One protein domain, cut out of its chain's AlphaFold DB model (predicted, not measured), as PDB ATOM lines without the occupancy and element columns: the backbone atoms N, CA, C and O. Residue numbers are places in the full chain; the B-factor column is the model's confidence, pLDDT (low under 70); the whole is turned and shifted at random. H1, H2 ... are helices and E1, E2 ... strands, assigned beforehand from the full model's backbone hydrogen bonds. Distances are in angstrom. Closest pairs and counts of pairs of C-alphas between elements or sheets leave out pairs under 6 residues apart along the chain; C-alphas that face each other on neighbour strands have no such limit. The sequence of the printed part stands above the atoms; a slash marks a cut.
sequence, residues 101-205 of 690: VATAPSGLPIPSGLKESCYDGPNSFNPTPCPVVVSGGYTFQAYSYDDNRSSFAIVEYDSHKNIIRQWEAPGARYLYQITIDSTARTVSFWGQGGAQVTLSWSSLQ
ATOM      1  N   VAL A 101     160.606 178.039 240.161       94.44
ATOM      2  CA  VAL A 101     161.963 177.637 240.554       94.44
ATOM      3  C   VAL A 101     161.882 176.917 241.893       94.44
ATOM      4  O   VAL A 101     161.306 177.441 242.844       94.44
ATOM      5  N   ALA A 102     162.483 175.736 241.968       92.62
ATOM      6  CA  ALA A 102     162.615 174.951 243.187       92.62
ATOM      7  C   ALA A 102     164.064 174.472 243.352       92.62
ATOM      8  O   ALA A 102     164.906 174.692 242.483       92.62
ATOM      9  N   THR A 103     164.370 173.807 244.461       87.94
ATOM     10  CA  THR A 103     165.648 173.101 244.634       87.94
ATOM     11  C   THR A 103     165.544 171.698 244.042       87.94
ATOM     12  O   THR A 103     164.496 171.062 244.170       87.94
ATOM     13  N   ALA A 104     166.617 171.206 243.415       84.50
ATOM     14  CA  ALA A 104     166.663 169.859 242.854       84.50
ATOM     15  C   ALA A 104     166.259 168.784 243.888       84.50
ATOM     16  O   ALA A 104     166.801 168.765 245.000       84.50
ATOM     17  N   PRO A 105     165.345 167.857 243.542       84.62
ATOM     18  CA  PRO A 105     165.102 166.658 244.332       84.62
ATOM     19  C   PRO A 105     166.387 165.839 244.508       84.62
ATOM     20  O   PRO A 105     167.177 165.684 243.579       84.62
ATOM     21  N   SER A 106     166.585 165.243 245.685       83.75
ATOM     22  CA  SER A 106     167.749 164.386 245.917       83.75
ATOM     23  C   SER A 106     167.693 163.109 245.067       83.75
ATOM     24  O   SER A 106     166.634 162.495 244.893       83.75
ATOM     25  N   GLY A 107     168.850 162.674 244.559       85.94
ATOM     26  CA  GLY A 107     168.993 161.394 243.858       85.94
ATOM     27  C   GLY A 107     168.368 161.344 242.460       85.94
ATOM     28  O   GLY A 107     167.899 160.281 242.061       85.94
ATOM     29  N   LEU A 108     168.325 162.466 241.733       91.69
ATOM     30  CA  LEU A 108     168.051 162.443 240.294       91.69
ATOM     31  C   LEU A 108     169.215 161.753 239.553       91.69
ATOM     32  O   LEU A 108     170.377 162.074 239.825       91.69
ATOM     33  N   PRO A 109     168.948 160.793 238.648       93.50
ATOM     34  CA  PRO A 109     170.005 160.129 237.896       93.50
ATOM     35  C   PRO A 109     170.648 161.114 236.914       93.50
ATOM     36  O   PRO A 109     169.957 161.723 236.099       93.50
ATOM     37  N   ILE A 110     171.975 161.250 236.979       94.06
ATOM     38  CA  ILE A 110     172.743 162.126 236.088       94.06
ATOM     39  C   ILE A 110     173.102 161.338 234.815       94.06
ATOM     40  O   ILE A 110     173.757 160.295 234.924       94.06
ATOM     41  N   PRO A 111     172.683 161.787 233.616       95.38
ATOM     42  CA  PRO A 111     173.082 161.153 232.361       95.38
ATOM     43  C   PRO A 111     174.606 161.110 232.180       95.38
ATOM     44  O   PRO A 111     175.335 161.981 232.647       95.38
ATOM     45  N   SER A 112     175.100 160.095 231.466       94.50
ATOM     46  CA  SER A 112     176.538 159.939 231.212       94.50
ATOM     47  C   SER A 112     177.126 161.146 230.469       94.50
ATOM     48  O   SER A 112     176.526 161.644 229.515       94.50
ATOM     49  N   GLY A 113     178.315 161.596 230.886       93.31
ATOM     50  CA  GLY A 113     179.005 162.751 230.303       93.31
ATOM     51  C   GLY A 113     178.535 164.106 230.840       93.31
ATOM     52  O   GLY A 113     178.971 165.144 230.327       93.31
ATOM     53  N   LEU A 114     177.651 164.102 231.842       96.50
ATOM     54  CA  LEU A 114     177.169 165.280 232.547       96.50
ATOM     55  C   LEU A 114     177.586 165.246 234.019       96.50
ATOM     56  O   LEU A 114     177.696 164.188 234.638       96.50
ATOM     57  N   LYS A 115     177.712 166.434 234.602       93.94
ATOM     58  CA  LYS A 115     177.955 166.644 236.025       93.94
ATOM     59  C   LYS A 115     177.118 167.785 236.567       93.94
ATOM     60  O   LYS A 115     176.785 168.748 235.873       93.94
ATOM     61  N   GLU A 116     176.825 167.691 237.851       93.25
ATOM     62  CA  GLU A 116     176.232 168.788 238.595       93.25
ATOM     63  C   GLU A 116     177.311 169.845 238.877       93.25
ATOM     64  O   GLU A 116     178.394 169.543 239.380       93.25
ATOM     65  N   SER A 117     177.074 171.091 238.474       92.50
ATOM     66  CA  SER A 117     178.003 172.203 238.709       92.50
ATOM     67  C   SER A 117     177.200 173.478 238.918       92.50
ATOM     68  O   SER A 117     176.961 174.246 237.982       92.50
ATOM     69  N   CYS A 118     176.756 173.655 240.163       93.06
ATOM     70  CA  CYS A 118     176.003 174.815 240.617       93.06
ATOM     71  C   CYS A 118     176.765 175.573 241.698       93.06
ATOM     72  O   CYS A 118     177.326 174.956 242.606       93.06
ATOM     73  N   TYR A 119     176.795 176.899 241.588       94.75
ATOM     74  CA  TYR A 119     177.563 177.775 242.472       94.75
ATOM     75  C   TYR A 119     176.735 178.973 242.952       94.75
ATOM     76  O   TYR A 119     175.662 179.250 242.425       94.75
ATOM     77  N   ASP A 120     177.217 179.705 243.956       92.44
ATOM     78  CA  ASP A 120     176.515 180.868 244.530       92.44
ATOM     79  C   ASP A 120     176.673 182.184 243.737       92.44
ATOM     80  O   ASP A 120     176.119 183.211 244.132       92.44
ATOM     81  N   GLY A 121     177.390 182.185 242.608       92.56
ATOM     82  CA  GLY A 121     177.535 183.386 241.788       92.56
ATOM     83  C   GLY A 121     178.197 183.182 240.420       92.56
ATOM     84  O   GLY A 121     178.812 182.146 240.165       92.56
ATOM     85  N   PRO A 122     178.136 184.198 239.538       90.75
ATOM     86  CA  PRO A 122     178.558 184.107 238.133       90.75
ATOM     87  C   PRO A 122     180.063 183.923 237.919       90.75
ATOM     88  O   PRO A 122     180.476 183.561 236.826       90.75
ATOM     89  N   ASN A 123     180.890 184.214 238.921       90.44
ATOM     90  CA  ASN A 123     182.345 184.026 238.882       90.44
ATOM     91  C   ASN A 123     182.847 183.330 240.162       90.44
ATOM     92  O   ASN A 123     183.997 183.512 240.559       90.44
ATOM     93  N   SER A 124     181.964 182.587 240.832       85.81
ATOM     94  CA  SER A 124     182.245 181.871 242.076       85.81
ATOM     95  C   SER A 124     182.305 180.369 241.822       85.81
ATOM     96  O   SER A 124     181.640 179.857 240.925       85.81
ATOM     97  N   PHE A 125     183.092 179.667 242.635       88.44
ATOM     98  CA  PHE A 125     183.184 178.206 242.633       88.44
ATOM     99  C   PHE A 125     182.778 177.599 243.983       88.44
ATOM    100  O   PHE A 125     183.122 176.453 244.268       88.44
ATOM    101  N   ASN A 126     182.065 178.359 244.823       93.25
ATOM    102  CA  ASN A 126     181.485 177.848 246.062       93.25
ATOM    103  C   ASN A 126     180.207 177.044 245.745       93.25
ATOM    104  O   ASN A 126     179.244 177.649 245.265       93.25
ATOM    105  N   PRO A 127     180.193 175.706 245.922       91.50
ATOM    106  CA  PRO A 127     179.088 174.867 245.464       91.50
ATOM    107  C   PRO A 127     177.784 175.145 246.213       91.50
ATOM    108  O   PRO A 127     177.775 175.275 247.438       91.50
ATOM    109  N   THR A 128     176.672 175.153 245.487       91.06
ATOM    110  CA  THR A 128     175.315 175.272 246.037       91.06
ATOM    111  C   THR A 128     174.412 174.168 245.491       91.06
ATOM    112  O   THR A 128     174.689 173.622 244.421       91.06
ATOM    113  N   PRO A 129     173.323 173.814 246.198       91.00
ATOM    114  CA  PRO A 129     172.297 172.953 245.625       91.00
ATOM    115  C   PRO A 129     171.768 173.554 244.323       91.00
ATOM    116  O   PRO A 129     171.422 174.738 244.289       91.00
ATOM    117  N   CYS A 130     171.686 172.753 243.262       91.44
ATOM    118  CA  CYS A 130     171.189 173.256 241.993       91.44
ATOM    119  C   CYS A 130     169.716 173.672 242.093       91.44
ATOM    120  O   CYS A 130     168.876 172.863 242.511       91.44
ATOM    121  N   PRO A 131     169.361 174.897 241.667       95.31
ATOM    122  CA  PRO A 131     167.977 175.205 241.369       95.31
ATOM    123  C   PRO A 131     167.519 174.412 240.138       95.31
ATOM    124  O   PRO A 131     168.294 174.125 239.225       95.31
ATOM    125  N   VAL A 132     166.233 174.089 240.111       96.00
ATOM    126  CA  VAL A 132     165.536 173.419 239.011       96.00
ATOM    127  C   VAL A 132     164.280 174.195 238.658       96.00
ATOM    128  O   VAL A 132     163.769 174.978 239.461       96.00
ATOM    129  N   VAL A 133     163.757 173.952 237.462       95.75
ATOM    130  CA  VAL A 133     162.416 174.406 237.091       95.75
ATOM    131  C   VAL A 133     161.444 173.265 237.325       95.75
ATOM    132  O   VAL A 133     161.711 172.143 236.909       95.75
ATOM    133  N   VAL A 134     160.303 173.543 237.943       92.19
ATOM    134  CA  VAL A 134     159.193 172.594 238.043       92.19
ATOM    135  C   VAL A 134     158.028 173.127 237.222       92.19
ATOM    136  O   VAL A 134     157.607 174.267 237.414       92.19
ATOM    137  N   SER A 135     157.517 172.321 236.292       88.19
ATOM    138  CA  SER A 135     156.373 172.678 235.445       88.19
ATOM    139  C   SER A 135     155.600 171.431 235.028       88.19
ATOM    140  O   SER A 135     156.206 170.428 234.660       88.19
ATOM    141  N   GLY A 136     154.266 171.467 235.122       77.31
ATOM    142  CA  GLY A 136     153.404 170.352 234.704       77.31
ATOM    143  C   GLY A 136     153.677 169.019 235.417       77.31
ATOM    144  O   GLY A 136     153.420 167.967 234.848       77.31
ATOM    145  N   GLY A 137     154.245 169.048 236.630       81.94
ATOM    146  CA  GLY A 137     154.670 167.847 237.365       81.94
ATOM    147  C   GLY A 137     156.056 167.303 236.985       81.94
ATOM    148  O   GLY A 137     156.508 166.338 237.598       81.94
ATOM    149  N   TYR A 138     156.749 167.934 236.034       89.88
ATOM    150  CA  TYR A 138     158.100 167.575 235.605       89.88
ATOM    151  C   TYR A 138     159.153 168.479 236.240       89.88
ATOM    152  O   TYR A 138     158.906 169.659 236.508       89.88
ATOM    153  N   THR A 139     160.344 167.923 236.456       94.50
ATOM    154  CA  THR A 139     161.518 168.658 236.940       94.50
ATOM    155  C   THR A 139     162.521 168.834 235.809       94.50
ATOM    156  O   THR A 139     162.933 167.855 235.199       94.50
ATOM    157  N   PHE A 140     162.960 170.064 235.564       95.44
ATOM    158  CA  PHE A 140     163.982 170.403 234.579       95.44
ATOM    159  C   PHE A 140     165.243 170.861 235.299       95.44
ATOM    160  O   PHE A 140     165.271 171.944 235.895       95.44
ATOM    161  N   GLN A 141     166.288 170.042 235.239       95.75
ATOM    162  CA  GLN A 141     167.585 170.353 235.827       95.75
ATOM    163  C   GLN A 141     168.608 170.649 234.736       95.75
ATOM    164  O   GLN A 141     168.720 169.914 233.756       95.75
ATOM    165  N   ALA A 142     169.362 171.732 234.915       95.56
ATOM    166  CA  ALA A 142     170.499 172.049 234.067       95.56
ATOM    167  C   ALA A 142     171.768 171.407 234.638       95.56
ATOM    168  O   ALA A 142     172.138 171.662 235.784       95.56
ATOM    169  N   TYR A 143     172.449 170.609 233.821       95.94
ATOM    170  CA  TYR A 143     173.755 170.031 234.120       95.94
ATOM    171  C   TYR A 143     174.837 170.629 233.228       95.94
ATOM    172  O   TYR A 143     174.572 171.126 232.131       95.94
ATOM    173  N   SER A 144     176.079 170.537 233.686       95.38
ATOM    174  CA  SER A 144     177.262 170.871 232.902       95.38
ATOM    175  C   SER A 144     177.783 169.636 232.183       95.38
ATOM    176  O   SER A 144     177.743 168.539 232.731       95.38
ATOM    177  N   TYR A 145     178.335 169.803 230.987       96.06
ATOM    178  CA  TYR A 145     179.056 168.719 230.318       96.06
ATOM    179  C   TYR A 145     180.431 168.487 230.959       96.06
ATOM    180  O   TYR A 145     181.112 169.432 231.368       96.06
ATOM    181  N   ASP A 146     180.882 167.233 231.003       94.56
ATOM    182  CA  ASP A 146     182.177 166.859 231.589       94.56
ATOM    183  C   ASP A 146     183.380 167.382 230.793       94.56
ATOM    184  O   ASP A 146     184.400 167.752 231.382       94.56
ATOM    185  N   ASP A 147     183.242 167.500 229.467       93.62
ATOM    186  CA  ASP A 147     184.222 168.172 228.594       93.62
ATOM    187  C   ASP A 147     184.277 169.689 228.812       93.62
ATOM    188  O   ASP A 147     185.196 170.384 228.373       93.62
ATOM    189  N   ASN A 148     183.314 170.181 229.582       88.50
ATOM    190  CA  ASN A 148     183.127 171.541 229.984       88.50
ATOM    191  C   ASN A 148     182.920 172.561 228.848       88.50
ATOM    192  O   ASN A 148     183.294 173.734 228.979       88.50
ATOM    193  N   ARG A 149     182.323 172.170 227.728       93.00
ATOM    194  CA  ARG A 149     181.845 173.140 226.732       93.00
ATOM    195  C   ARG A 149     180.931 174.208 227.361       93.00
ATOM    196  O   ARG A 149     180.346 174.005 228.423       93.00
ATOM    197  N   SER A 150     180.791 175.355 226.698       92.62
ATOM    198  CA  SER A 150     179.921 176.450 227.159       92.62
ATOM    199  C   SER A 150     178.448 176.176 226.829       92.62
ATOM    200  O   SER A 150     177.831 176.898 226.046       92.62
ATOM    201  N   SER A 151     177.901 175.103 227.397       94.06
ATOM    202  CA  SER A 151     176.500 174.721 227.259       94.06
ATOM    203  C   SER A 151     175.976 174.047 228.520       94.06
ATOM    204  O   SER A 151     176.701 173.294 229.173       94.06
ATOM    205  N   PHE A 152     174.684 174.237 228.785       95.88
ATOM    206  CA  PHE A 152     173.932 173.374 229.684       95.88
ATOM    207  C   PHE A 152     173.390 172.158 228.934       95.88
ATOM    208  O   PHE A 152     173.098 172.231 227.738       95.88
ATOM    209  N   ALA A 153     173.235 171.046 229.640       96.12
ATOM    210  CA  ALA A 153     172.316 169.979 229.282       96.12
ATOM    211  C   ALA A 153     171.075 170.127 230.163       96.12
ATOM    212  O   ALA A 153     171.173 169.975 231.379       96.12
ATOM    213  N   ILE A 154     169.928 170.449 229.571       96.31
ATOM    214  CA  ILE A 154     168.665 170.467 230.309       96.31
ATOM    215  C   ILE A 154     168.089 169.062 230.261       96.31
ATOM    216  O   ILE A 154     167.887 168.511 229.178       96.31
ATOM    217  N   VAL A 155     167.860 168.483 231.433       96.38
ATOM    218  CA  VAL A 155     167.318 167.137 231.592       96.38
ATOM    219  C   VAL A 155     165.966 167.246 232.271       96.38
ATOM    220  O   VAL A 155     165.835 167.869 233.326       96.38
ATOM    221  N   GLU A 156     164.962 166.657 231.640       95.88
ATOM    222  CA  GLU A 156     163.609 166.565 232.160       95.88
ATOM    223  C   GLU A 156     163.398 165.233 232.873       95.88
ATOM    224  O   GLU A 156     163.683 164.170 232.315       95.88
ATOM    225  N   TYR A 157     162.809 165.306 234.061       93.75
ATOM    226  CA  TYR A 157     162.440 164.163 234.875       93.75
ATOM    227  C   TYR A 157     160.940 164.138 235.147       93.75
ATOM    228  O   TYR A 157     160.351 165.175 235.462       93.75
ATOM    229  N   ASP A 158     160.335 162.950 235.078       90.38
ATOM    230  CA  ASP A 158     158.985 162.727 235.602       90.38
ATOM    231  C   ASP A 158     158.968 162.654 237.140       90.38
ATOM    232  O   ASP A 158     160.000 162.701 237.818       90.38
ATOM    233  N   SER A 159     157.774 162.490 237.712       86.56
ATOM    234  CA  SER A 159     157.580 162.345 239.160       86.56
ATOM    235  C   SER A 159     158.288 161.126 239.771       86.56
ATOM    236  O   SER A 159     158.500 161.088 240.983       86.56
ATOM    237  N   HIS A 160     158.662 160.131 238.963       88.75
ATOM    238  CA  HIS A 160     159.393 158.931 239.377       88.75
ATOM    239  C   HIS A 160     160.907 159.056 239.163       88.75
ATOM    240  O   HIS A 160     161.634 158.091 239.402       88.75
ATOM    241  N   LYS A 161     161.393 160.246 238.779       91.44
ATOM    242  CA  LYS A 161     162.803 160.550 238.493       91.44
ATOM    243  C   LYS A 161     163.348 159.839 237.252       91.44
ATOM    244  O   LYS A 161     164.566 159.752 237.090       91.44
ATOM    245  N   ASN A 162     162.482 159.351 236.367       93.56
ATOM    246  CA  ASN A 162     162.917 158.844 235.070       93.56
ATOM    247  C   ASN A 162     163.234 160.018 234.153       93.56
ATOM    248  O   ASN A 162     162.497 161.001 234.125       93.56
ATOM    249  N   ILE A 163     164.306 159.893 233.374       94.50
ATOM    250  CA  ILE A 163     164.652 160.881 232.354       94.50
ATOM    251  C   ILE A 163     163.658 160.745 231.200       94.50
ATOM    252  O   ILE A 163     163.585 159.693 230.565       94.50
ATOM    253  N   ILE A 164     162.919 161.815 230.926       94.94
ATOM    254  CA  ILE A 164     161.952 161.885 229.827       94.94
ATOM    255  C   ILE A 164     162.642 162.353 228.556       94.94
ATOM    256  O   ILE A 164     162.525 161.718 227.507       94.94
ATOM    257  N   ARG A 165     163.409 163.441 228.653       94.19
ATOM    258  CA  ARG A 165     164.219 163.951 227.548       94.19
ATOM    259  C   ARG A 165     165.403 164.765 228.049       94.19
ATOM    260  O   ARG A 165     165.416 165.252 229.177       94.19
ATOM    261  N   GLN A 166     166.387 164.931 227.175       94.06
ATOM    262  CA  GLN A 166     167.567 165.757 227.395       94.06
ATOM    263  C   GLN A 166     167.857 166.555 226.127       94.06
ATOM    264  O   GLN A 166     167.790 166.006 225.026       94.06
ATOM    265  N   TRP A 167     168.230 167.825 226.272       95.19
ATOM    266  CA  TRP A 167     168.704 168.632 225.150       95.19
ATOM    267  C   TRP A 167     169.828 169.583 225.552       95.19
ATOM    268  O   TRP A 167     169.981 169.961 226.715       95.19
ATOM    269  N   GLU A 168     170.646 169.953 224.570       95.00
ATOM    270  CA  GLU A 168     171.728 170.918 224.736       95.00
ATOM    271  C   GLU A 168     171.176 172.346 224.632       95.00
ATOM    272  O   GLU A 168     170.427 172.670 223.710       95.00
ATOM    273  N   ALA A 169     171.548 173.199 225.585       93.50
ATOM    274  CA  ALA A 169     171.161 174.602 225.654       93.50
ATOM    275  C   ALA A 169     172.439 175.475 225.719       93.50
ATOM    276  O   ALA A 169     172.954 175.744 226.813       93.50
ATOM    277  N   PRO A 170     173.001 175.864 224.553       93.38
ATOM    278  CA  PRO A 170     174.284 176.562 224.464       93.38
ATOM    279  C   PRO A 170     174.250 177.955 225.090       93.38
ATOM    280  O   PRO A 170     173.305 178.710 224.872       93.38
ATOM    281  N   GLY A 171     175.316 178.327 225.801       90.00
ATOM    282  CA  GLY A 171     175.524 179.710 226.246       90.00
ATOM    283  C   GLY A 171     176.267 179.879 227.571       90.00
ATOM    284  O   GLY A 171     176.910 180.908 227.754       90.00
ATOM    285  N   ALA A 172     176.266 178.886 228.466       90.56
ATOM    286  CA  ALA A 172     177.018 178.951 229.723       90.56
ATOM    287  C   ALA A 172     177.465 177.565 230.215       90.56
ATOM    288  O   ALA A 172     176.891 176.552 229.832       90.56
ATOM    289  N   ARG A 173     178.522 177.524 231.039       89.50
ATOM    290  CA  ARG A 173     179.236 176.289 231.426       89.50
ATOM    291  C   ARG A 173     178.797 175.687 232.759       89.50
ATOM    292  O   ARG A 173     178.857 174.474 232.899       89.50
ATOM    293  N   TYR A 174     178.419 176.505 233.736       93.00
ATOM    294  CA  TYR A 174     177.932 176.095 235.062       93.00
ATOM    295  C   TYR A 174     176.787 177.005 235.479       93.00
ATOM    296  O   TYR A 174     176.717 178.127 234.985       93.00
ATOM    297  N   LEU A 175     175.899 176.532 236.349       95.19
ATOM    298  CA  LEU A 175     174.697 177.255 236.760       95.19
ATOM    299  C   LEU A 175     174.972 178.012 238.063       95.19
ATOM    300  O   LEU A 175     175.686 177.519 238.928       95.19
ATOM    301  N   TYR A 176     174.407 179.200 238.236       94.19
ATOM    302  CA  TYR A 176     174.370 179.844 239.553       94.19
ATOM    303  C   TYR A 176     172.975 180.340 239.941       94.19
ATOM    304  O   TYR A 176     172.690 180.524 241.120       94.19
ATOM    305  N   GLN A 177     172.083 180.541 238.966       94.44
ATOM    306  CA  GLN A 177     170.735 181.038 239.221       94.44
ATOM    307  C   GLN A 177     169.774 180.630 238.101       94.44
ATOM    308  O   GLN A 177     170.157 180.538 236.937       94.44
ATOM    309  N   ILE A 178     168.501 180.441 238.448       97.06
ATOM    310  CA  ILE A 178     167.394 180.376 237.491       97.06
ATOM    311  C   ILE A 178     166.445 181.535 237.794       97.06
ATOM    312  O   ILE A 178     166.116 181.777 238.956       97.06
ATOM    313  N   THR A 179     165.999 182.253 236.765       95.69
ATOM    314  CA  THR A 179     164.946 183.273 236.886       95.69
ATOM    315  C   THR A 179     163.788 182.973 235.958       95.69
ATOM    316  O   THR A 179     163.983 182.471 234.853       95.69
ATOM    317  N   ILE A 180     162.589 183.347 236.387       94.06
ATOM    318  CA  ILE A 180     161.365 183.206 235.606       94.06
ATOM    319  C   ILE A 180     160.817 184.600 235.324       94.06
ATOM    320  O   ILE A 180     160.631 185.386 236.250       94.06
ATOM    321  N   ASP A 181     160.551 184.879 234.052       91.50
ATOM    322  CA  ASP A 181     159.798 186.054 233.625       91.50
ATOM    323  C   ASP A 181     158.412 185.589 233.176       91.50
ATOM    324  O   ASP A 181     158.252 184.975 232.118       91.50
ATOM    325  N   SER A 182     157.409 185.845 234.015       84.19
ATOM    326  CA  SER A 182     156.019 185.470 233.751       84.19
ATOM    327  C   SER A 182     155.351 186.343 232.689       84.19
ATOM    328  O   SER A 182     154.388 185.897 232.068       84.19
ATOM    329  N   THR A 183     155.863 187.553 232.445       83.62
ATOM    330  CA  THR A 183     155.331 188.457 231.415       83.62
ATOM    331  C   THR A 183     155.855 188.050 230.043       83.62
ATOM    332  O   THR A 183     155.079 187.930 229.097       83.62
ATOM    333  N   ALA A 184     157.157 187.766 229.943       85.31
ATOM    334  CA  ALA A 184     157.783 187.277 228.715       85.31
ATOM    335  C   ALA A 184     157.566 185.770 228.472       85.31
ATOM    336  O   ALA A 184     157.845 185.284 227.377       85.31
ATOM    337  N   ARG A 185     157.063 185.031 229.474       86.50
ATOM    338  CA  ARG A 185     156.890 183.563 229.465       86.50
ATOM    339  C   ARG A 185     158.189 182.827 229.132       86.50
ATOM    340  O   ARG A 185     158.231 181.918 228.297       86.50
ATOM    341  N   THR A 186     159.262 183.224 229.810       91.12
ATOM    342  CA  THR A 186     160.598 182.644 229.644       91.12
ATOM    343  C   THR A 186     161.205 182.195 230.967       91.12
ATOM    344  O   THR A 186     160.879 182.718 232.036       91.12
ATOM    345  N   VAL A 187     162.123 181.234 230.893       95.00
ATOM    346  CA  VAL A 187     163.021 180.844 231.980       95.00
ATOM    347  C   VAL A 187     164.458 181.092 231.543       95.00
ATOM    348  O   VAL A 187     164.869 180.609 230.492       95.00
ATOM    349  N   SER A 188     165.228 181.814 232.353       95.56
ATOM    350  CA  SER A 188     166.658 182.038 232.118       95.56
ATOM    351  C   SER A 188     167.500 181.232 233.098       95.56
ATOM    352  O   SER A 188     167.355 181.372 234.314       95.56
ATOM    353  N   PHE A 189     168.414 180.432 232.557       96.19
ATOM    354  CA  PHE A 189     169.462 179.726 233.286       96.19
ATOM    355  C   PHE A 189     170.734 180.571 233.236       96.19
ATOM    356  O   PHE A 189     171.309 180.767 232.165       96.19
ATOM    357  N   TRP A 190     171.160 181.092 234.379       96.06
ATOM    358  CA  TRP A 190     172.309 181.981 234.496       96.06
ATOM    359  C   TRP A 190     173.559 181.208 234.889       96.06
ATOM    360  O   TRP A 190     173.538 180.405 235.824       96.06
ATOM    361  N   GLY A 191     174.659 181.480 234.199       92.81
ATOM    362  CA  GLY A 191     175.920 180.792 234.400       92.81
ATOM    363  C   GLY A 191     177.152 181.685 234.354       92.81
ATOM    364  O   GLY A 191     177.085 182.886 234.625       92.81
ATOM    365  N   GLN A 192     178.302 181.071 234.066       91.00
ATOM    366  CA  GLN A 192     179.621 181.710 234.119       91.00
ATOM    367  C   GLN A 192     179.657 183.102 233.462       91.00
ATOM    368  O   GLN A 192     179.161 183.300 232.355       91.00
ATOM    369  N   GLY A 193     180.295 184.066 234.128       89.88
ATOM    370  CA  GLY A 193     180.470 185.432 233.638       89.88
ATOM    371  C   GLY A 193     179.172 186.240 233.543       89.88
ATOM    372  O   GLY A 193     179.189 187.319 232.957       89.88
ATOM    373  N   GLY A 194     178.058 185.737 234.091       89.81
ATOM    374  CA  GLY A 194     176.732 186.345 233.958       89.81
ATOM    375  C   GLY A 194     176.039 186.025 232.631       89.81
ATOM    376  O   GLY A 194     175.024 186.641 232.315       89.81
ATOM    377  N   ALA A 195     176.570 185.082 231.843       93.31
ATOM    378  CA  ALA A 195     175.904 184.600 230.638       93.31
ATOM    379  C   ALA A 195     174.590 183.892 231.002       93.31
ATOM    380  O   ALA A 195     174.518 183.202 232.018       93.31
ATOM    381  N   GLN A 196     173.563 184.035 230.165       92.62
ATOM    382  CA  GLN A 196     172.274 183.374 230.370       92.62
ATOM    383  C   GLN A 196     171.843 182.585 229.137       92.62
ATOM    384  O   GLN A 196     172.097 182.992 228.003       92.62
ATOM    385  N   VAL A 197     171.152 181.477 229.386       94.19
ATOM    386  CA  VAL A 197     170.438 180.696 228.380       94.19
ATOM    387  C   VAL A 197     168.951 180.830 228.664       94.19
ATOM    388  O   VAL A 197     168.479 180.382 229.709       94.19
ATOM    389  N   THR A 198     168.217 181.473 227.760       94.19
ATOM    390  CA  THR A 198     166.787 181.750 227.928       94.19
ATOM    391  C   THR A 198     165.959 180.795 227.082       94.19
ATOM    392  O   THR A 198     166.128 180.719 225.867       94.19
ATOM    393  N   LEU A 199     165.046 180.087 227.734       92.00
ATOM    394  CA  LEU A 199     164.106 179.161 227.123       92.00
ATOM    395  C   LEU A 199     162.683 179.716 227.231       92.00
ATOM    396  O   LEU A 199     162.302 180.255 228.271       92.00
ATOM    397  N   SER A 200     161.875 179.572 226.180       89.00
ATOM    398  CA  SER A 200     160.435 179.840 226.272       89.00
ATOM    399  C   SER A 200     159.760 178.761 227.116       89.00
ATOM    400  O   SER A 200     160.177 177.602 227.095       89.00
ATOM    401  N   TRP A 201     158.683 179.095 227.826       87.75
ATOM    402  CA  TRP A 201     157.929 178.097 228.598       87.75
ATOM    403  C   TRP A 201     157.408 176.946 227.724       87.75
ATOM    404  O   TRP A 201     157.403 175.804 228.169       87.75
ATOM    405  N   SER A 202     157.090 177.225 226.455       83.06
ATOM    406  CA  SER A 202     156.679 176.221 225.460       83.06
ATOM    407  C   SER A 202     157.734 175.163 225.152       83.06
ATOM    408  O   SER A 202     157.399 174.071 224.706       83.06
ATOM    409  N   SER A 203     159.011 175.457 225.401       84.75
ATOM    410  CA  SER A 203     160.086 174.471 225.255       84.75
ATOM    411  C   SER A 203     160.195 173.518 226.454       84.75
ATOM    412  O   SER A 203     160.807 172.453 226.338       84.75
ATOM    413  N   LEU A 204     159.593 173.880 227.596       85.69
ATOM    414  CA  LEU A 204     159.567 173.070 228.814       85.69
ATOM    415  C   LEU A 204     158.347 172.149 228.834       85.69
ATOM    416  O   LEU A 204     158.508 170.938 228.886       85.69
ATOM    417  N   GLN A 205     157.135 172.684 228.744       84.00
ATOM    418  CA  GLN A 205     155.911 171.886 228.648       84.00
ATOM    419  C   GLN A 205     154.825 172.657 227.901       84.00
ATOM    420  O   GLN A 205     154.871 173.891 227.814       84.00
TER     421      GLN A 205
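This is residues 101 to 205 of the 690 residues of an uncharacterized protein of Paenibacillus piri (UniProt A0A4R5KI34). What does the domain look like? It is a sandwich of two sheets face to face, with their strands crossed at 44 degrees; the smaller sheet, E6 to E8, covers only part of the larger, strongly twisted one, E1 to E5. The short helix H1 sits at one end and grazes both sheets, and a long loop, residues 104 to 130, links E1 to E2. How is it made up? The printed part has 105 residues, with eight named strands and then one named helix, mostly strand; both sheets are antiparallel meanders, each strand the neighbour of the one before, in the orders E1 E2 E3 E4 E5 and E6 E7 E8. How large is it? It is compact, with a radius of gyration of the C-alphas of 12.5 A and spans of 34 by 32 by 21 A.

How does the first sheet pair? E1, residues 101 to 103, and E2, residues 131 to 135, are antiparallel neighbours, with N 102 and O 132 within hydrogen-bond range at 2.9 A; E2 and E3, residues 138 to 145, are antiparallel neighbours, with N 140 and O 133 at 2.8 A. E3 and E4, residues 151 to 157, are antiparallel neighbours, with N 143 and O 153 within hydrogen-bond range at 2.8 A, and E4 and E5, residues 163 to 170, are antiparallel neighbours, with N 154 and O 167 at 2.9 A. How does the second? E6, residues 175 to 181, and E7, residues 186 to 191, have N 179 and O 188 at 2.9 A; E7 and E8, residues 196 to 200, have N 189 and O 197 at 2.8 A. Where do the sheets come close? The closest C-alphas of E2 and E6, Pro 131 and Ile 178, are 6.5 A apart, and those of E5 and E8, Ala 169 and Val 197, 6.7 A; E5 and E7 are apart. What of the helix? H1, residues 201 to 204, only grazes each sheet; it is too short for any O i to N i+4 pair, and its one O i to N i+3 pair is within hydrogen-bond range.

Where does the first strand begin? C-alpha 101 of E1 is at (161.963, 177.637, 240.554). Which strands are longer? E3 spans 21.6 A from first to last C-alpha, E5 20.0 A, E4 19.2 A, E6 17.6 A and E7 16.1 A. Where does H1 end? C-alpha 204 is at (159.567, 173.070, 228.814).

Which C-alphas are farthest apart? Those of Ser 112 and Thr 183, at 35.5 A. Are there cuts or long links? The printed part has no cut; the link E1 to E2, 27 residues, is long, and within it residues 114 to 115 pair antiparallel with residues 144 to 145 of E3. Is confidence low anywhere? The mean pLDDT of the printed part is 91.8, and no printed residue is under 70.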